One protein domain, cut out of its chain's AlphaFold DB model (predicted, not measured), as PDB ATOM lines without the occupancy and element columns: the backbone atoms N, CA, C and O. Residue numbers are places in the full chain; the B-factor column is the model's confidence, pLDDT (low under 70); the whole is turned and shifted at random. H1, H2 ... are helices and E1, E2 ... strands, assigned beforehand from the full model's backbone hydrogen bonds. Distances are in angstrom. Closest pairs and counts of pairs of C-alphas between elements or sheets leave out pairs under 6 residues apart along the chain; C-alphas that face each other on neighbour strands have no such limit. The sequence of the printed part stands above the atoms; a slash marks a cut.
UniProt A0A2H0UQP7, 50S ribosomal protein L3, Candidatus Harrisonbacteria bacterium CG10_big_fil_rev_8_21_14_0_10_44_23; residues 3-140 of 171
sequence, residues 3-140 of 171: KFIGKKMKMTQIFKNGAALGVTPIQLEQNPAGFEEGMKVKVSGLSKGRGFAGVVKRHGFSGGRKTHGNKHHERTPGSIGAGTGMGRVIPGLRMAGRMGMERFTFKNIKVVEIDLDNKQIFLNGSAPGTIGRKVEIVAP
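AT A GLANCE: This is residues 3 to 140 of the 171 residues of the protein "50S ribosomal protein L3" of Candidatus Harrisonbacteria bacterium CG10_big_fil_rev_8_21_14_0_10_44_23 (UniProt A0A2H0UQP7). This is a small closed barrel of six strands, E1, E3, E6, E5, E4 and E7, with a long arm, residues 47 to 102, that reaches far out from it and makes most of the length. The arm is mostly loop: it holds the small helix H1 and a short antiparallel pairing of residues 52 to 53 with 97 to 98, while E2 is paired onto E3 outside the ring. The printed part has 138 residues, with under half in named elements, in the order E1 E2 E3 E4 H1 E5 E6 E7; the class is mostly strand and neighbour strands are antiparallel. It is only just loose, close to extended, with a radius of gyration of the C-alphas of 21.3 A, and only just elongated, with spans of 65 by 33 by 22 A.

HOW THE PARTS SIT: Start at E1, residues 3 to 8, and go round the ring. E3, residues 19 to 28, is its antiparallel neighbour, with N 7 and O 27 at 2.8 A. E2, residues 12 to 16, forms a hairpin with E3; look at N 14 and O 21, 3.0 A. On the other side of E3 you find E6, residues 120 to 124, with N 26 and O 121 at 2.8 A. E5, residues 103 to 115, forms a hairpin with E6, with N 112 and O 122 at 2.9 A. E5 bends by 86 degrees at residue 112; its pairing is staggered, with E6 over residues 111 to 115 and with E4, residues 40 to 46, over residues 103 to 110. Check N 43 and O 106, 2.9 A. E7, residues 134 to 139, is beside E4, with N 44 and O 136 at 2.8 A, and beside E1, with N 4 and O 137 at 2.8 A, which closes the ring. H1, residues 55 to 59, is not on the barrel; its O i to N i+4 pair is within hydrogen-bond range.

IN THESE COORDINATES: Find C-alpha 3 at (90.737, 35.832, 87.122), where E1 begins. E3 runs 26.3 A from first to last C-alpha, E4 20.3 A and E5 27.1 A. H1 begins at C-alpha 55, (87.580, 68.034, 72.275), and E7 ends at C-alpha 139, (83.746, 35.709, 87.760).

THE WHOLE: The C-alphas of Thr 84 and Asp 117 are the two farthest apart, 67.6 A. The links E3 to E4, 11 residues, and H1 to E5, 43 residues, are long. The printed part has no cut, its mean pLDDT is 90.0, and no printed residue is under 70.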
ATOM      1  N   LYS A   3      90.379  35.003  88.276       85.50
ATOM      2  CA  LYS A   3      90.737  35.832  87.122       85.50
ATOM      3  C   LYS A   3      91.158  34.918  85.986       85.50
ATOM      4  O   LYS A   3      92.113  34.165  86.135       85.50
ATOM      5  N   PHE A   4      90.486  35.043  84.854       89.56
ATOM      6  CA  PHE A   4      90.820  34.333  83.631       89.56
ATOM      7  C   PHE A   4      91.393  35.318  82.621       89.56
ATOM      8  O   PHE A   4      90.866  36.417  82.435       89.56
ATOM      9  N   ILE A   5      92.490  34.933  81.980       92.19
ATOM     10  CA  ILE A   5      93.120  35.715  80.918       92.19
ATOM     11  C   ILE A   5      92.784  35.038  79.595       92.19
ATOM     12  O   ILE A   5      92.943  33.826  79.440       92.19
ATOM     13  N   GLY A   6      92.314  35.833  78.640       92.62
ATOM     14  CA  GLY A   6      91.980  35.349  77.312       92.62
ATOM     15  C   GLY A   6      92.293  36.352  76.218       92.62
ATOM     16  O   GLY A   6      92.542  37.531  76.467       92.62
ATOM     17  N   LYS A   7      92.280  35.883  74.977       93.31
ATOM     18  CA  LYS A   7      92.498  36.666  73.765       93.31
ATOM     19  C   LYS A   7      91.160  36.938  73.088       93.31
ATOM     20  O   LYS A   7      90.412  36.016  72.770       93.31
ATOM     21  N   LYS A   8      90.871  38.212  72.824       93.12
ATOM     22  CA  LYS A   8      89.665  38.621  72.093       93.12
ATOM     23  C   LYS A   8      89.732  38.163  70.634       93.12
ATOM     24  O   LYS A   8      90.683  38.524  69.936       93.12
ATOM     25  N   MET A   9      88.717  37.457  70.144       92.25
ATOM     26  CA  MET A   9      88.593  37.093  68.728       92.25
ATOM     27  C   MET A   9      87.698  38.074  67.956       92.25
ATOM     28  O   MET A   9      87.211  39.073  68.500       92.25
ATOM     29  N   LYS A  10      87.555  37.847  66.644       90.19
ATOM     30  CA  LYS A  10      86.633  38.617  65.802       90.19
ATOM     31  C   LYS A  10      85.204  38.356  66.279       90.19
ATOM     32  O   LYS A  10      84.852  37.218  66.555       90.19
ATOM     33  N   MET A  11      84.414  39.419  66.383       91.69
ATOM     34  CA  MET A  11      83.003  39.326  66.753       91.69
ATOM     35  C   MET A  11      82.237  38.523  65.693       91.69
ATOM     36  O   MET A  11      82.442  38.736  64.494       91.69
ATOM     37  N   THR A  12      81.389  37.611  66.149       90.88
ATOM     38  CA  THR A  12      80.571  36.710  65.332       90.88
ATOM     39  C   THR A  12      79.108  36.810  65.760       90.88
ATOM     40  O   THR A  12      78.755  37.574  66.661       90.88
ATOM     41  N   GLN A  13      78.237  36.081  65.072       89.75
ATOM     42  CA  GLN A  13      76.816  36.022  65.377       89.75
ATOM     43  C   GLN A  13      76.420  34.565  65.588       89.75
ATOM     44  O   GLN A  13      76.796  33.712  64.787       89.75
ATOM     45  N   ILE A  14      75.687  34.296  66.666       88.75
ATOM     46  CA  ILE A  14      75.087  32.990  66.946       88.75
ATOM     47  C   ILE A  14      73.572  33.148  66.836       88.75
ATOM     48  O   ILE A  14      73.002  34.122  67.334       88.75
ATOM     49  N   PHE A  15      72.919  32.193  66.185       86.31
ATOM     50  CA  PHE A  15      71.464  32.136  66.095       86.31
ATOM     51  C   PHE A  15      70.934  31.227  67.208       86.31
ATOM     52  O   PHE A  15      71.197  30.028  67.202       86.31
ATOM     53  N   LYS A  16      70.195  31.795  68.167       83.31
ATOM     54  CA  LYS A  16      69.465  31.054  69.213       83.31
ATOM     55  C   LYS A  16      68.046  31.621  69.305       83.31
ATOM     56  O   LYS A  16      67.865  32.835  69.297       83.31
ATOM     57  N   ASN A  17      67.039  30.751  69.393       81.62
ATOM     58  CA  ASN A  17      65.624  31.122  69.581       81.62
ATOM     59  C   ASN A  17      65.066  32.099  68.523       81.62
ATOM     60  O   ASN A  17      64.343  33.033  68.856       81.62
ATOM     61  N   GLY A  18      65.448  31.933  67.252       85.00
ATOM     62  CA  GLY A  18      64.999  32.809  66.158       85.00
ATOM     63  C   GLY A  18      65.593  34.226  66.176       85.00
ATOM     64  O   GLY A  18      65.307  35.013  65.277       85.00
ATOM     65  N   ALA A  19      66.449  34.548  67.152       84.44
ATOM     66  CA  ALA A  19      67.144  35.822  67.262       84.44
ATOM     67  C   ALA A  19      68.647  35.658  67.007       84.44
ATOM     68  O   ALA A  19      69.276  34.655  67.352       84.44
ATOM     69  N   ALA A  20      69.237  36.680  66.395       86.56
ATOM     70  CA  ALA A  20      70.620  36.656  65.961       86.56
ATOM     71  C   ALA A  20      71.485  37.468  66.942       86.56
ATOM     72  O   ALA A  20      71.551  38.697  66.870       86.56
ATOM     73  N   LEU A  21      72.132  36.781  67.886       86.19
ATOM     74  CA  LEU A  21      72.897  37.392  68.973       86.19
ATOM     75  C   LEU A  21      74.325  37.711  68.525       86.19
ATOM     76  O   LEU A  21      75.083  36.822  68.134       86.19
ATOM     77  N   GLY A  22      74.709  38.986  68.610       89.62
ATOM     78  CA  GLY A  22      76.090  39.411  68.396       89.62
ATOM     79  C   GLY A  22      76.960  39.005  69.581       89.62
ATOM     80  O   GLY A  22      76.785  39.530  70.683       89.62
ATOM     81  N   VAL A  23      77.905  38.096  69.358       92.19
ATOM     82  CA  VAL A  23      78.767  37.545  70.405       92.19
ATOM     83  C   VAL A  23      80.233  37.849  70.135       92.19
ATOM     84  O   VAL A  23      80.699  37.887  68.993       92.19
ATOM     85  N   THR A  24      80.989  38.056  71.208       92.38
ATOM     86  CA  THR A  24      82.447  38.111  71.135       92.38
ATOM     87  C   THR A  24      83.023  36.818  71.708       92.38
ATOM     88  O   THR A  24      82.949  36.629  72.924       92.38
ATOM     89  N   PRO A  25      83.642  35.962  70.875       92.56
ATOM     90  CA  PRO A  25      84.400  34.819  71.362       92.56
ATOM     91  C   PRO A  25      85.691  35.292  72.039       92.56
ATOM     92  O   PRO A  25      86.420  36.154  71.520       92.56
ATOM     93  N   ILE A  26      85.984  34.728  73.204       93.38
ATOM     94  CA  ILE A  26      87.246  34.920  73.916       93.38
ATOM     95  C   ILE A  26      87.906  33.562  74.086       93.38
ATOM     96  O   ILE A  26      87.378  32.685  74.762       93.38
ATOM     97  N   GLN A  27      89.087  33.426  73.493       92.56
ATOM     98  CA  GLN A  27      89.941  32.255  73.637       92.56
ATOM     99  C   GLN A  27      90.667  32.337  74.979       92.56
ATOM    100  O   GLN A  27      91.446  33.270  75.188       92.56
ATOM    101  N   LEU A  28      90.445  31.392  75.881       91.19
ATOM    102  CA  LEU A  28      91.133  31.349  77.167       91.19
ATOM    103  C   LEU A  28      92.473  30.616  77.081       91.19
ATOM    104  O   LEU A  28      92.650  29.689  76.290       91.19
ATOM    105  N   GLU A  29      93.420  31.031  77.924       88.81
ATOM    106  CA  GLU A  29      94.685  30.304  78.120       88.81
ATOM    107  C   GLU A  29      94.498  29.076  79.038       88.81
ATOM    108  O   GLU A  29      95.211  28.083  78.911       88.81
ATOM    109  N   GLN A  30      93.513  29.125  79.942       86.25
ATOM    110  CA  GLN A  30      93.184  28.068  80.905       86.25
ATOM    111  C   GLN A  30      91.816  27.451  80.596       86.25
ATOM    112  O   GLN A  30      91.011  28.047  79.882       86.25
ATOM    113  N   ASN A  31      91.544  26.265  81.147       83.44
ATOM    114  CA  ASN A  31      90.223  25.649  81.035       83.44
ATOM    115  C   ASN A  31      89.168  26.538  81.733       83.44
ATOM    116  O   ASN A  31      89.442  26.982  82.855       83.44
ATOM    117  N   PRO A  32      87.989  26.804  81.137       79.62
ATOM    118  CA  PRO A  32      86.905  27.578  81.760       79.62
ATOM    119  C   PRO A  32      86.186  26.808  82.886       79.62
ATOM    120  O   PRO A  32      84.963  26.708  82.909       79.62
ATOM    121  N   ALA A  33      86.928  26.255  83.845       76.81
ATOM    122  CA  ALA A  33      86.339  25.618  85.014       76.81
ATOM    123  C   ALA A  33      85.624  26.674  85.880       76.81
ATOM    124  O   ALA A  33      86.245  27.653  86.293       76.81
ATOM    125  N   GLY A  34      84.329  26.476  86.142       78.69
ATOM    126  CA  GLY A  34      83.516  27.364  86.984       78.69
ATOM    127  C   GLY A  34      82.741  28.460  86.241       78.69
ATOM    128  O   GLY A  34      82.228  29.368  86.890       78.69
ATOM    129  N   PHE A  35      82.657  28.397  84.908       84.12
ATOM    130  CA  PHE A  35      81.696  29.194  84.144       84.12
ATOM    131  C   PHE A  35      80.466  28.363  83.801       84.12
ATOM    132  O   PHE A  35      80.582  27.209  83.399       84.12
ATOM    133  N   GLU A  36      79.303  28.994  83.896       86.19
ATOM    134  CA  GLU A  36      78.023  28.428  83.483       86.19
ATOM    135  C   GLU A  36      77.376  29.332  82.432       86.19
ATOM    136  O   GLU A  36      77.613  30.548  82.385       86.19
ATOM    137  N   GLU A  37      76.548  28.746  81.571       87.81
ATOM    138  CA  GLU A  37      75.741  29.522  80.636       87.81
ATOM    139  C   GLU A  37      74.768  30.432  81.400       87.81
ATOM    140  O   GLU A  37      74.180  30.052  82.408       87.81
ATOM    141  N   GLY A  38      74.618  31.680  80.956       87.38
ATOM    142  CA  GLY A  38      73.799  32.684  81.641       87.38
ATOM    143  C   GLY A  38      74.501  33.415  82.791       87.38
ATOM    144  O   GLY A  38      73.995  34.450  83.240       87.38
ATOM    145  N   MET A  39      75.688  32.969  83.216       88.50
ATOM    146  CA  MET A  39      76.473  33.632  84.260       88.50
ATOM    147  C   MET A  39      76.841  35.071  83.865       88.50
ATOM    148  O   MET A  39      77.200  35.364  82.720       88.50
ATOM    149  N   LYS A  40      76.786  35.987  84.840       90.12
ATOM    150  CA  LYS A  40      77.215  37.383  84.686       90.12
ATOM    151  C   LYS A  40      78.693  37.538  85.035       90.12
ATOM    152  O   LYS A  40      79.141  37.177  86.125       90.12
ATOM    153  N   VAL A  41      79.446  38.143  84.122       91.00
ATOM    154  CA  VAL A  41      80.893  38.333  84.239       91.00
ATOM    155  C   VAL A  41      81.290  39.796  84.062       91.00
ATOM    156  O   VAL A  41      80.592  40.608  83.443       91.00
ATOM    157  N   LYS A  42      82.456  40.137  84.611       91.88
ATOM    158  CA  LYS A  42      83.111  41.436  84.438       91.88
ATOM    159  C   LYS A  42      84.302  41.272  83.501       91.88
ATOM    160  O   LYS A  42      85.209  40.495  83.786       91.88
ATOM    161  N   VAL A  43      84.335  42.047  82.421       92.81
ATOM    162  CA  VAL A  43      85.361  41.952  81.372       92.81
ATOM    163  C   VAL A  43      86.180  43.231  81.347       92.81
ATOM    164  O   VAL A  43      85.654  44.311  81.076       92.81
ATOM    165  N   SER A  44      87.473  43.129  81.623       93.75
ATOM    166  CA  SER A  44      88.401  44.260  81.678       93.75
ATOM    167  C   SER A  44      89.482  44.131  80.618       93.75
ATOM    168  O   SER A  44      90.027  43.059  80.392       93.75
ATOM    169  N   GLY A  45      89.842  45.236  79.980       94.06
ATOM    170  CA  GLY A  45      90.928  45.243  79.009       94.06
ATOM    171  C   GLY A  45      91.332  46.650  78.611       94.06
ATOM    172  O   GLY A  45      90.746  47.640  79.048       94.06
ATOM    173  N   LEU A  46      92.351  46.748  77.766       94.25
ATOM    174  CA  LEU A  46      92.791  48.032  77.235       94.25
ATOM    175  C   LEU A  46      91.932  48.429  76.038       94.25
ATOM    176  O   LEU A  46      91.901  47.729  75.025       94.25
ATOM    177  N   SER A  47      91.279  49.583  76.140       93.50
ATOM    178  CA  SER A  47      90.479  50.175  75.068       93.50
ATOM    179  C   SER A  47      91.291  50.408  73.786       93.50
ATOM    180  O   SER A  47      92.517  50.570  73.801       93.50
ATOM    181  N   LYS A  48      90.598  50.438  72.639       92.31
ATOM    182  CA  LYS A  48      91.222  50.735  71.342       92.31
ATOM    183  C   LYS A  48      91.780  52.162  71.354       92.31
ATOM    184  O   LYS A  48      91.043  53.110  71.621       92.31
ATOM    185  N   GLY A  49      93.066  52.307  71.043       93.44
ATOM    186  CA  GLY A  49      93.711  53.613  70.907       93.44
ATOM    187  C   GLY A  49      93.098  54.433  69.767       93.44
ATOM    188  O   GLY A  49      92.763  53.890  68.714       93.44
ATOM    189  N   ARG A  50      92.937  55.741  69.987       94.00
ATOM    190  CA  ARG A  50      92.390  56.700  69.010       94.00
ATOM    191  C   ARG A  50      93.343  57.866  68.704       94.00
ATOM    192  O   ARG A  50      92.922  58.803  68.031       94.00
ATOM    193  N   GLY A  51      94.596  57.795  69.165       95.06
ATOM    194  CA  GLY A  51      95.619  58.824  68.950       95.06
ATOM    195  C   GLY A  51      95.345  60.107  69.738       95.06
ATOM    196  O   GLY A  51      94.742  60.057  70.814       95.06
ATOM    197  N   PHE A  52      95.786  61.248  69.207       96.62
ATOM    198  CA  PHE A  52      95.418  62.567  69.718       96.62
ATOM    199  C   PHE A  52      93.998  62.916  69.255       96.62
ATOM    200  O   PHE A  52      93.728  63.036  68.061       96.62
ATOM    201  N   ALA A  53      93.070  63.043  70.197       96.44
ATOM    202  CA  ALA A  53      91.683  63.380  69.930       96.44
ATOM    203  C   ALA A  53      91.395  64.832  70.323       96.44
ATOM    204  O   ALA A  53      91.680  65.262  71.442       96.44
ATOM    205  N   GLY A  54      90.762  65.565  69.405       95.31
ATOM    206  CA  GLY A  54      90.179  66.873  69.695       95.31
ATOM    207  C   GLY A  54      89.003  66.781  70.673       95.31
ATOM    208  O   GLY A  54      88.434  65.708  70.900       95.31
ATOM    209  N   VAL A  55      88.601  67.927  71.217       95.38
ATOM    210  CA  VAL A  55      87.580  68.034  72.275       95.38
ATOM    211  C   VAL A  55      86.221  67.445  71.901       95.38
ATOM    212  O   VAL A  55      85.603  66.778  72.727       95.38
ATOM    213  N   VAL A  56      85.804  67.579  70.640       95.00
ATOM    214  CA  VAL A  56      84.539  67.008  70.153       95.00
ATOM    215  C   VAL A  56      84.546  65.477  70.244       95.00
ATOM    216  O   VAL A  56      83.603  64.878  70.742       95.00
ATOM    217  N   LYS A  57      85.629  64.817  69.811       95.06
ATOM    218  CA  LYS A  57      85.719  63.345  69.819       95.06
ATOM    219  C   LYS A  57      86.014  62.782  71.211       95.06
ATOM    220  O   LYS A  57      85.569  61.680  71.516       95.06
ATOM    221  N   ARG A  58      86.799  63.503  72.017       95.38
ATOM    222  CA  ARG A  58      87.244  63.050  73.341       95.38
ATOM    223  C   ARG A  58      86.166  63.221  74.409       95.38
ATOM    224  O   ARG A  58      85.975  62.310  75.201       95.38
ATOM    225  N   HIS A  59      85.475  64.363  74.403       94.69
ATOM    226  CA  HIS A  59      84.552  64.776  75.468       94.69
ATOM    227  C   HIS A  59      83.117  65.028  74.990       94.69
ATOM    228  O   HIS A  59      82.281  65.408  75.802       94.69
ATOM    229  N   GLY A  60      82.825  64.855  73.696       94.56
ATOM    230  CA  GLY A  60      81.476  65.046  73.154       94.56
ATOM    231  C   GLY A  60      81.024  66.507  73.079       94.56
ATOM    232  O   GLY A  60      79.831  66.773  73.154       94.56
ATOM    233  N   PHE A  61      81.949  67.466  72.972       94.94
ATOM    234  CA  PHE A  61      81.593  68.887  72.873       94.94
ATOM    235  C   PHE A  61      80.833  69.183  71.573       94.94
ATOM    236  O   PHE A  61      81.232  68.704  70.512       94.94
ATOM    237  N   SER A  62      79.795  70.022  71.643       90.69
ATOM    238  CA  SER A  62      78.933  70.345  70.494       90.69
ATOM    239  C   SER A  62      79.616  71.195  69.415       90.69
ATOM    240  O   SER A  62      79.210  71.143  68.258       90.69
ATOM    241  N   GLY A  63      80.669  71.941  69.768       90.31
ATOM    242  CA  GLY A  63      81.358  72.848  68.847       90.31
ATOM    243  C   GLY A  63      80.577  74.136  68.556       90.31
ATOM    244  O   GLY A  63      79.609  74.464  69.242       90.31
ATOM    245  N   GLY A  64      81.036  74.890  67.558       89.94
ATOM    246  CA  GLY A  64      80.414  76.130  67.091       89.94
ATOM    247  C   GLY A  64      79.445  75.923  65.920       89.94
ATOM    248  O   GLY A  64      79.361  74.847  65.331       89.94
ATOM    249  N   ARG A  65      78.727  76.989  65.541       91.31
ATOM    250  CA  ARG A  65      77.850  77.006  64.351       91.31
ATOM    251  C   ARG A  65      78.657  76.739  63.077       91.31
ATOM    252  O   ARG A  65      79.808  77.147  63.001       91.31
ATOM    253  N   LYS A  66      78.056  76.129  62.054       89.69
ATOM    254  CA  LYS A  66      78.768  75.820  60.798       89.69
ATOM    255  C   LYS A  66      78.757  76.964  59.780       89.69
ATOM    256  O   LYS A  66      79.785  77.262  59.198       89.69
ATOM    257  N   THR A  67      77.603  77.602  59.575       87.94
ATOM    258  CA  THR A  67      77.355  78.472  58.407       87.94
ATOM    259  C   THR A  67      77.117  79.945  58.748       87.94
ATOM    260  O   THR A  67      77.526  80.818  57.993       87.94
ATOM    261  N   HIS A  68      76.490  80.259  59.887       86.75
ATOM    262  CA  HIS A  68      76.147  81.640  60.258       86.75
ATOM    263  C   HIS A  68      77.359  82.439  60.768       86.75
ATOM    264  O   HIS A  68      77.505  82.641  61.974       86.75
ATOM    265  N   GLY A  69      78.227  82.873  59.850       90.12
ATOM    266  CA  GLY A  69      79.331  83.805  60.121       90.12
ATOM    267  C   GLY A  69      80.514  83.212  60.892       90.12
ATOM    268  O   GLY A  69      81.393  83.952  61.329       90.12
ATOM    269  N   ASN A  70      80.563  81.891  61.077       90.44
ATOM    270  CA  ASN A  70      81.717  81.252  61.696       90.44
ATOM    271  C   ASN A  70      82.849  81.100  60.676       90.44
ATOM    272  O   ASN A  70      82.647  80.521  59.613       90.44
ATOM    273  N   LYS A  71      84.048  81.582  61.020       84.88
ATOM    274  CA  LYS A  71      85.222  81.484  60.150       84.88
ATOM    275  C   LYS A  71      85.908  80.116  60.278       84.88
ATOM    276  O   LYS A  71      86.014  79.395  59.295       84.88
ATOM    277  N   HIS A  72      86.353  79.740  61.485       88.00
ATOM    278  CA  HIS A  72      87.166  78.525  61.710       88.00
ATOM    279  C   HIS A  72      86.897  77.809  63.051       88.00
ATOM    280  O   HIS A  72      87.635  76.904  63.440       88.00
ATOM    281  N   HIS A  73      85.853  78.188  63.793       89.62
ATOM    282  CA  HIS A  73      85.626  77.725  65.169       89.62
ATOM    283  C   HIS A  73      84.593  76.595  65.285       89.62
ATOM    284  O   HIS A  73      83.955  76.429  66.317       89.62
ATOM    285  N   GLU A  74      84.363  75.820  64.222       91.31
ATOM    286  CA  GLU A  74      83.316  74.782  64.226       91.31
ATOM    287  C   GLU A  74      83.592  73.692  65.274       91.31
ATOM    288  O   GLU A  74      82.673  73.197  65.917       91.31
ATOM    289  N   ARG A  75      84.862  73.329  65.493       93.69
ATOM    290  CA  ARG A  75      85.257  72.224  66.390       93.69
ATOM    291  C   ARG A  75      86.191  72.654  67.522       93.69
ATOM    292  O   ARG A  75      86.895  71.815  68.090       93.69
ATOM    293  N   THR A  76      86.231  73.947  67.827       91.00
ATOM    294  CA  THR A  76      87.063  74.496  68.905       91.00
ATOM    295  C   THR A  76      86.422  74.270  70.281       91.00
ATOM    296  O   THR A  76      85.216  74.045  70.376       91.00
ATOM    297  N   PRO A  77      87.218  74.295  71.368       91.31
ATOM    298  CA  PRO A  77      86.725  74.080  72.734       91.31
ATOM    299  C   PRO A  77      85.815  75.182  73.289       91.31
ATOM    300  O   PRO A  77      85.178  74.954  74.311       91.31
ATOM    301  N   GLY A  78      85.747  76.350  72.648       90.69
ATOM    302  CA  GLY A  78      85.115  77.530  73.235       90.69
ATOM    303  C   GLY A  78      85.998  78.153  74.319       90.69
ATOM    304  O   GLY A  78      87.225  78.111  74.219       90.69
ATOM    305  N   SER A  79      85.377  78.746  75.342       89.12
ATOM    306  CA  SER A  79      86.111  79.361  76.452       89.12
ATOM    307  C   SER A  79      86.770  78.310  77.350       89.12
ATOM    308  O   SER A  79      86.166  77.294  77.686       89.12
ATOM    309  N   ILE A  80      88.007  78.586  77.768       89.38
ATOM    310  CA  ILE A  80      88.818  77.723  78.641       89.38
ATOM    311  C   ILE A  80      88.921  78.246  80.084       89.38
ATOM    312  O   ILE A  80      89.602  77.639  80.907       89.38
ATOM    313  N   GLY A  81      88.269  79.365  80.410       85.12
ATOM    314  CA  GLY A  81      88.331  79.953  81.746       85.12
ATOM    315  C   GLY A  81      87.373  81.123  81.950       85.12
ATOM    316  O   GLY A  81      86.866  81.713  80.997       85.12
ATOM    317  N   ALA A  82      87.134  81.445  83.220       82.19
ATOM    318  CA  ALA A  82      86.534  82.710  83.633       82.19
ATOM    319  C   ALA A  82      87.651  83.750  83.809       82.19
ATOM    320  O   ALA A  82      88.752  83.360  84.185       82.19
ATOM    321  N   GLY A  83      87.371  85.030  83.525       81.25
ATOM    322  CA  GLY A  83      88.350  86.131  83.465       81.25
ATOM    323  C   GLY A  83      89.155  86.384  84.754       81.25
ATOM    324  O   GLY A  83      89.903  85.533  85.232       81.25
ATOM    325  N   THR A  84      89.051  87.583  85.330       79.25
ATOM    326  CA  THR A  84      89.960  88.027  86.410       79.25
ATOM    327  C   THR A  84      89.858  87.198  87.698       79.25
ATOM    328  O   THR A  84      90.822  87.115  88.447       79.25
ATOM    329  N   GLY A  85      88.727  86.528  87.943       75.56
ATOM    330  CA  GLY A  85      88.501  85.767  89.178       75.56
ATOM    331  C   GLY A  85      89.373  84.516  89.356       75.56
ATOM    332  O   GLY A  85      89.527  84.060  90.483       75.56
ATOM    333  N   MET A  86      89.941  83.950  88.280       75.75
ATOM    334  CA  MET A  86      90.741  82.715  88.362       75.75
ATOM    335  C   MET A  86      92.169  82.880  87.827       75.75
ATOM    336  O   MET A  86      93.068  82.197  88.314       75.75
ATOM    337  N   GLY A  87      92.397  83.753  86.833       86.06
ATOM    338  CA  GLY A  87      93.730  84.090  86.293       86.06
ATOM    339  C   GLY A  87      94.539  82.921  85.702       86.06
ATOM    340  O   GLY A  87      95.664  83.112  85.252       86.06
ATOM    341  N   ARG A  88      93.988  81.702  85.709       88.38
ATOM    342  CA  ARG A  88      94.612  80.461  85.245       88.38
ATOM    343  C   ARG A  88      93.557  79.472  84.766       88.38
ATOM    344  O   ARG A  88      92.388  79.550  85.147       88.38
ATOM    345  N   VAL A  89      93.995  78.485  83.991       89.25
ATOM    346  CA  VAL A  89      93.172  77.327  83.627       89.25
ATOM    347  C   VAL A  89      93.080  76.372  84.820       89.25
ATOM    348  O   VAL A  89      94.097  76.016  85.418       89.25
ATOM    349  N   ILE A  90      91.863  75.952  85.168       89.94
ATOM    350  CA  ILE A  90      91.623  75.031  86.289       89.94
ATOM    351  C   ILE A  90      92.179  73.636  85.932       89.94
ATOM    352  O   ILE A  90      91.911  73.137  84.832       89.94
ATOM    353  N   PRO A  91      92.942  72.975  86.825       91.00
ATOM    354  CA  PRO A  91      93.429  71.621  86.581       91.00
ATOM    355  C   PRO A  91      92.262  70.646  86.383       91.00
ATOM    356  O   PRO A  91      91.232  70.734  87.044       91.00
ATOM    357  N   GLY A  92      92.420  69.707  85.450       91.44
ATOM    358  CA  GLY A  92      91.358  68.762  85.089       91.44
ATOM    359  C   GLY A  92      90.334  69.302  84.087       91.44
ATOM    360  O   GLY A  92      89.409  68.572  83.720       91.44
ATOM    361  N   LEU A  93      90.498  70.535  83.586       91.44
ATOM    362  CA  LEU A  93      89.650  71.044  82.512       91.44
ATOM    363  C   LEU A  93      89.738  70.143  81.269       91.44
ATOM    364  O   LEU A  93      90.808  69.711  80.832       91.44
ATOM    365  N   ARG A  94      88.575  69.861  80.679       94.19
ATOM    366  CA  ARG A  94      88.440  68.973  79.523       94.19
ATOM    367  C   ARG A  94      89.059  69.606  78.276       94.19
ATOM    368  O   ARG A  94      88.468  70.477  77.651       94.19
ATOM    369  N   MET A  95      90.232  69.114  77.886       94.56
ATOM    370  CA  MET A  95      90.952  69.551  76.685       94.56
ATOM    371  C   MET A  95      91.240  68.399  75.716       94.56
ATOM    372  O   MET A  95      91.029  67.218  76.028       94.56
ATOM    373  N   ALA A  96      91.720  68.747  74.518       95.44
ATOM    374  CA  ALA A  96      92.235  67.786  73.549       95.44
ATOM    375  C   ALA A  96      93.424  67.007  74.135       95.44
ATOM    376  O   ALA A  96      94.097  67.469  75.055       95.44
ATOM    377  N   GLY A  97      93.656  65.792  73.650       95.75
ATOM    378  CA  GLY A  97      94.738  64.957  74.164       95.75
ATOM    379  C   GLY A  97      94.662  63.518  73.686       95.75
ATOM    380  O   GLY A  97      93.792  63.154  72.893       95.75
ATOM    381  N   ARG A  98      95.575  62.681  74.182       96.38
ATOM    382  CA  ARG A  98      95.589  61.247  73.873       96.38
ATOM    383  C   ARG A  98      94.290  60.591  74.354       96.38
ATOM    384  O   ARG A  98      93.846  60.842  75.471       96.38
ATOM    385  N   MET A  99      93.677  59.779  73.495       95.38
ATOM    386  CA  MET A  99      92.430  59.066  73.782       95.38
ATOM    387  C   MET A  99      92.578  57.568  73.516       95.38
ATOM    388  O   MET A  99      93.104  57.148  72.478       95.38
ATOM    389  N   GLY A 100      92.026  56.764  74.424       93.94
ATOM    390  CA  GLY A 100      92.089  55.307  74.374       93.94
ATOM    391  C   GLY A 100      93.410  54.769  74.923       93.94
ATOM    392  O   GLY A 100      94.235  55.519  75.435       93.94
ATOM    393  N   MET A 101      93.614  53.454  74.811       92.81
ATOM    394  CA  MET A 101      94.686  52.740  75.524       92.81
ATOM    395  C   MET A 101      94.549  52.789  77.057       92.81
ATOM    396  O   MET A 101      95.479  52.449  77.778       92.81
ATOM    397  N   GLU A 102      93.381  53.185  77.549       93.12
ATOM    398  CA  GLU A 102      93.028  53.183  78.965       93.12
ATOM    399  C   GLU A 102      92.332  51.866  79.322       93.12
ATOM    400  O   GLU A 102      91.689  51.239  78.465       93.12
ATOM    401  N   ARG A 103      92.460  51.447  80.584       93.50
ATOM    402  CA  ARG A 103      91.804  50.248  81.112       93.50
ATOM    403  C   ARG A 103      90.306  50.515  81.241       93.50
ATOM    404  O   ARG A 103      89.888  51.348  82.036       93.50
ATOM    405  N   PHE A 104      89.513  49.804  80.451       93.19
ATOM    406  CA  PHE A 104      88.060  49.894  80.453       93.19
ATOM    407  C   PHE A 104      87.462  48.560  80.880       93.19
ATOM    408  O   PHE A 104      87.949  47.496  80.487       93.19
ATOM    409  N   THR A 105      86.389  48.628  81.662       93.00
ATOM    410  CA  THR A 105      85.709  47.447  82.175       93.00
ATOM    411  C   THR A 105      84.231  47.489  81.837       93.00
ATOM    412  O   THR A 105      83.519  48.393  82.268       93.00
ATOM    413  N   PHE A 106      83.767  46.463  81.134       91.12
ATOM    414  CA  PHE A 106      82.349  46.178  80.995       91.12
ATOM    415  C   PHE A 106      81.889  45.318  82.173       91.12
ATOM    416  O   PHE A 106      82.539  44.333  82.538       91.12
ATOM    417  N   LYS A 107      80.779  45.717  82.789       90.19
ATOM    418  CA  LYS A 107      80.122  44.994  83.882       90.19
ATOM    419  C   LYS A 107      78.870  44.305  83.336       90.19
ATOM    420  O   LYS A 107      78.343  44.747  82.320       90.19
ATOM    421  N   ASN A 108      78.385  43.284  84.045       90.19
ATOM    422  CA  ASN A 108      77.093  42.644  83.773       90.19
ATOM    423  C   ASN A 108      76.975  42.015  82.364       90.19
ATOM    424  O   ASN A 108      75.908  42.042  81.755       90.19
ATOM    425  N   ILE A 109      78.069  41.463  81.826       91.19
ATOM    426  CA  ILE A 109      78.021  40.741  80.547       91.19
ATOM    427  C   ILE A 109      77.582  39.302  80.810       91.19
ATOM    428  O   ILE A 109      78.148  38.648  81.680       91.19
ATOM    429  N   LYS A 110      76.606  38.805  80.047       91.06
ATOM    430  CA  LYS A 110      76.158  37.407  80.118       91.06
ATOM    431  C   LYS A 110      77.033  36.499  79.250       91.06
ATOM    432  O   LYS A 110      77.358  36.862  78.115       91.06
ATOM    433  N   VAL A 111      77.364  35.321  79.768       91.44
ATOM    434  CA  VAL A 111      77.928  34.206  78.996       91.44
ATOM    435  C   VAL A 111      76.794  33.513  78.239       91.44
ATOM    436  O   VAL A 111      75.774  33.183  78.835       91.44
ATOM    437  N   VAL A 112      76.935  33.352  76.922       91.00
ATOM    438  CA  VAL A 112      75.902  32.768  76.042       91.00
ATOM    439  C   VAL A 112      76.141  31.285  75.792       91.00
ATOM    440  O   VAL A 112      75.188  30.531  75.623       91.00
ATOM    441  N   GLU A 113      77.410  30.903  75.692       89.25
ATOM    442  CA  GLU A 113      77.841  29.550  75.360       89.25
ATOM    443  C   GLU A 113      79.303  29.380  75.764       89.25
ATOM    444  O   GLU A 113      80.073  30.353  75.788       89.25
ATOM    445  N   ILE A 114      79.673  28.148  76.086       90.50
ATOM    446  CA  ILE A 114      81.028  27.768  76.472       90.50
ATOM    447  C   ILE A 114      81.412  26.560  75.630       90.50
ATOM    448  O   ILE A 114      80.755  25.526  75.679       90.50
ATOM    449  N   ASP A 115      82.503  26.691  74.889       90.06
ATOM    450  CA  ASP A 115      83.110  25.595  74.146       90.06
ATOM    451  C   ASP A 115      84.367  25.151  74.905       90.06
ATOM    452  O   ASP A 115      85.367  25.877  74.987       90.06
ATOM    453  N   LEU A 116      84.283  23.971  75.525       87.94
ATOM    454  CA  LEU A 116      85.368  23.391  76.318       87.94
ATOM    455  C   LEU A 116      86.507  22.869  75.436       87.94
ATOM    456  O   LEU A 116      87.672  23.005  75.819       87.94
ATOM    457  N   ASP A 117      86.189  22.343  74.253       86.88
ATOM    458  CA  ASP A 117      87.157  21.731  73.340       86.88
ATOM    459  C   ASP A 117      88.111  22.792  72.799       86.88
ATOM    460  O   ASP A 117      89.339  22.659  72.852       86.88
ATOM    461  N   ASN A 118      87.542  23.914  72.361       86.94
ATOM    462  CA  ASN A 118      88.310  25.047  71.871       86.94
ATOM    463  C   ASN A 118      88.722  26.017  72.978       86.94
ATOM    464  O   ASN A 118      89.410  26.986  72.675       86.94
ATOM    465  N   LYS A 119      88.351  25.801  74.248       90.56
ATOM    466  CA  LYS A 119      88.585  26.740  75.370       90.56
ATOM    467  C   LYS A 119      88.082  28.155  75.055       90.56
ATOM    468  O   LYS A 119      88.771  29.148  75.320       90.56
ATOM    469  N   GLN A 120      86.904  28.257  74.450       90.69
ATOM    470  CA  GLN A 120      86.294  29.522  74.049       90.69
ATOM    471  C   GLN A 120      85.074  29.834  74.904       90.69
ATOM    472  O   GLN A 120      84.240  28.980  75.182       90.69
ATOM    473  N   ILE A 121      84.954  31.100  75.295       91.88
ATOM    474  CA  ILE A 121      83.745  31.626  75.924       91.88
ATOM    475  C   ILE A 121      83.098  32.622  74.974       91.88
ATOM    476  O   ILE A 121      83.750  33.563  74.510       91.88
ATOM    477  N   PHE A 122      81.801  32.457  74.737       92.56
ATOM    478  CA  PHE A 122      80.999  33.386  73.957       92.56
ATOM    479  C   PHE A 122      80.308  34.371  74.889       92.56
ATOM    480  O   PHE A 122      79.395  34.034  75.644       92.56
ATOM    481  N   LEU A 123      80.756  35.621  74.835       92.31
ATOM    482  CA  LEU A 123      80.166  36.706  75.604       92.31
ATOM    483  C   LEU A 123      79.136  37.462  74.780       92.31
ATOM    484  O   LEU A 123      79.376  37.765  73.609       92.31
ATOM    485  N   ASN A 124      78.030  37.838  75.415       91.31
ATOM    486  CA  ASN A 124      77.040  38.697  74.787       91.31
ATOM    487  C   ASN A 124      77.620  40.101  74.537       91.31
ATOM    488  O   ASN A 124      78.136  40.755  75.450       91.31
ATOM    489  N   GLY A 125      77.517  40.579  73.300       88.94
ATOM    490  CA  GLY A 125      77.922  41.919  72.907       88.94
ATOM    491  C   GLY A 125      79.429  42.081  72.725       88.94
ATOM    492  O   GLY A 125      80.122  41.219  72.186       88.94
ATOM    493  N   SER A 126      79.935  43.257  73.104       87.25
ATOM    494  CA  SER A 126      81.299  43.704  72.802       87.25
ATOM    495  C   SER A 126      82.251  43.571  73.990       87.25
ATOM    496  O   SER A 126      81.958  44.022  75.091       87.25
ATOM    497  N   ALA A 127      83.458  43.067  73.730       90.50
ATOM    498  CA  ALA A 127      84.574  43.093  74.680       90.50
ATOM    499  C   ALA A 127      85.489  44.326  74.474       90.50
ATOM    500  O   ALA A 127      85.581  44.850  73.353       90.50
ATOM    501  N   PRO A 128      86.230  44.783  75.501       92.31
ATOM    502  CA  PRO A 128      87.135  45.920  75.373       92.31
ATOM    503  C   PRO A 128      88.354  45.579  74.502       92.31
ATOM    504  O   PRO A 128      88.850  44.457  74.491       92.31
ATOM    505  N   GLY A 129      88.852  46.582  73.776       90.00
ATOM    506  CA  GLY A 129      90.096  46.486  73.010       90.00
ATOM    507  C   GLY A 129      89.963  45.977  71.574       90.00
ATOM    508  O   GLY A 129      88.869  45.787  71.033       90.00
ATOM    509  N   THR A 130      91.116  45.840  70.921       91.12
ATOM    510  CA  THR A 130      91.255  45.339  69.547       91.12
ATOM    511  C   THR A 130      91.235  43.816  69.506       91.12
ATOM    512  O   THR A 130      91.502  43.152  70.506       91.12
ATOM    513  N   ILE A 131      90.930  43.258  68.335       91.94
ATOM    514  CA  ILE A 131      91.036  41.816  68.096       91.94
ATOM    515  C   ILE A 131      92.484  41.383  68.367       91.94
ATOM    516  O   ILE A 131      93.429  42.108  68.058       91.94
ATOM    517  N   GLY A 132      92.645  40.228  68.998       90.75
ATOM    518  CA  GLY A 132      93.925  39.629  69.335       90.75
ATOM    519  C   GLY A 132      94.579  40.153  70.612       90.75
ATOM    520  O   GLY A 132      95.621  39.627  70.998       90.75
ATOM    521  N   ARG A 133      93.993  41.148  71.292       90.81
ATOM    522  CA  ARG A 133      94.516  41.620  72.579       90.81
ATOM    523  C   ARG A 133      94.068  40.735  73.737       90.81
ATOM    524  O   ARG A 133      92.994  40.136  73.686       90.81
ATOM    525  N   LYS A 134      94.887  40.721  74.794       92.56
ATOM    526  CA  LYS A 134      94.538  40.084  76.063       92.56
ATOM    527  C   LYS A 134      93.443  40.874  76.784       92.56
ATOM    528  O   LYS A 134      93.456  42.109  76.795       92.56
ATOM    529  N   VAL A 135      92.515  40.138  77.370       93.06
ATOM    530  CA  VAL A 135      91.362  40.606  78.128       93.06
ATOM    531  C   VAL A 135      91.286  39.766  79.398       93.06
ATOM    532  O   VAL A 135      91.563  38.568  79.383       93.06
ATOM    533  N   GLU A 136      90.937  40.411  80.497       92.19
ATOM    534  CA  GLU A 136      90.746  39.785  81.797       92.19
ATOM    535  C   GLU A 136      89.250  39.598  82.047       92.19
ATOM    536  O   GLU A 136      88.476  40.557  81.971       92.19
ATOM    537  N   ILE A 137      88.845  38.379  82.374       91.44
ATOM    538  CA  ILE A 137      87.485  38.035  82.781       91.44
ATOM    539  C   ILE A 137      87.520  37.710  84.270       91.44
ATOM    540  O   ILE A 137      88.362  36.939  84.732       91.44
ATOM    541  N   VAL A 138      86.617  38.319  85.028       89.94
ATOM    542  CA  VAL A 138      86.446  38.064  86.458       89.94
ATOM    543  C   VAL A 138      85.041  37.531  86.691       89.94
ATOM    544  O   VAL A 138      84.063  38.173  86.291       89.94
ATOM    545  N   ALA A 139      84.973  36.378  87.351       83.19
ATOM    546  CA  ALA A 139      83.746  35.709  87.760       83.19
ATOM    547  C   ALA A 139      83.862  35.208  89.221       83.19
ATOM    548  O   ALA A 139      84.979  34.922  89.683       83.19
ATOM    549  N   PRO A 140      82.744  35.109  89.963       74.19
ATOM    550  CA  PRO A 140      81.435  35.705  89.677       74.19
ATOM    551  C   PRO A 140      81.455  37.233  89.839       74.19
ATOM    552  O   PRO A 140      82.205  37.779  90.650       74.19
TER     553      PRO A 140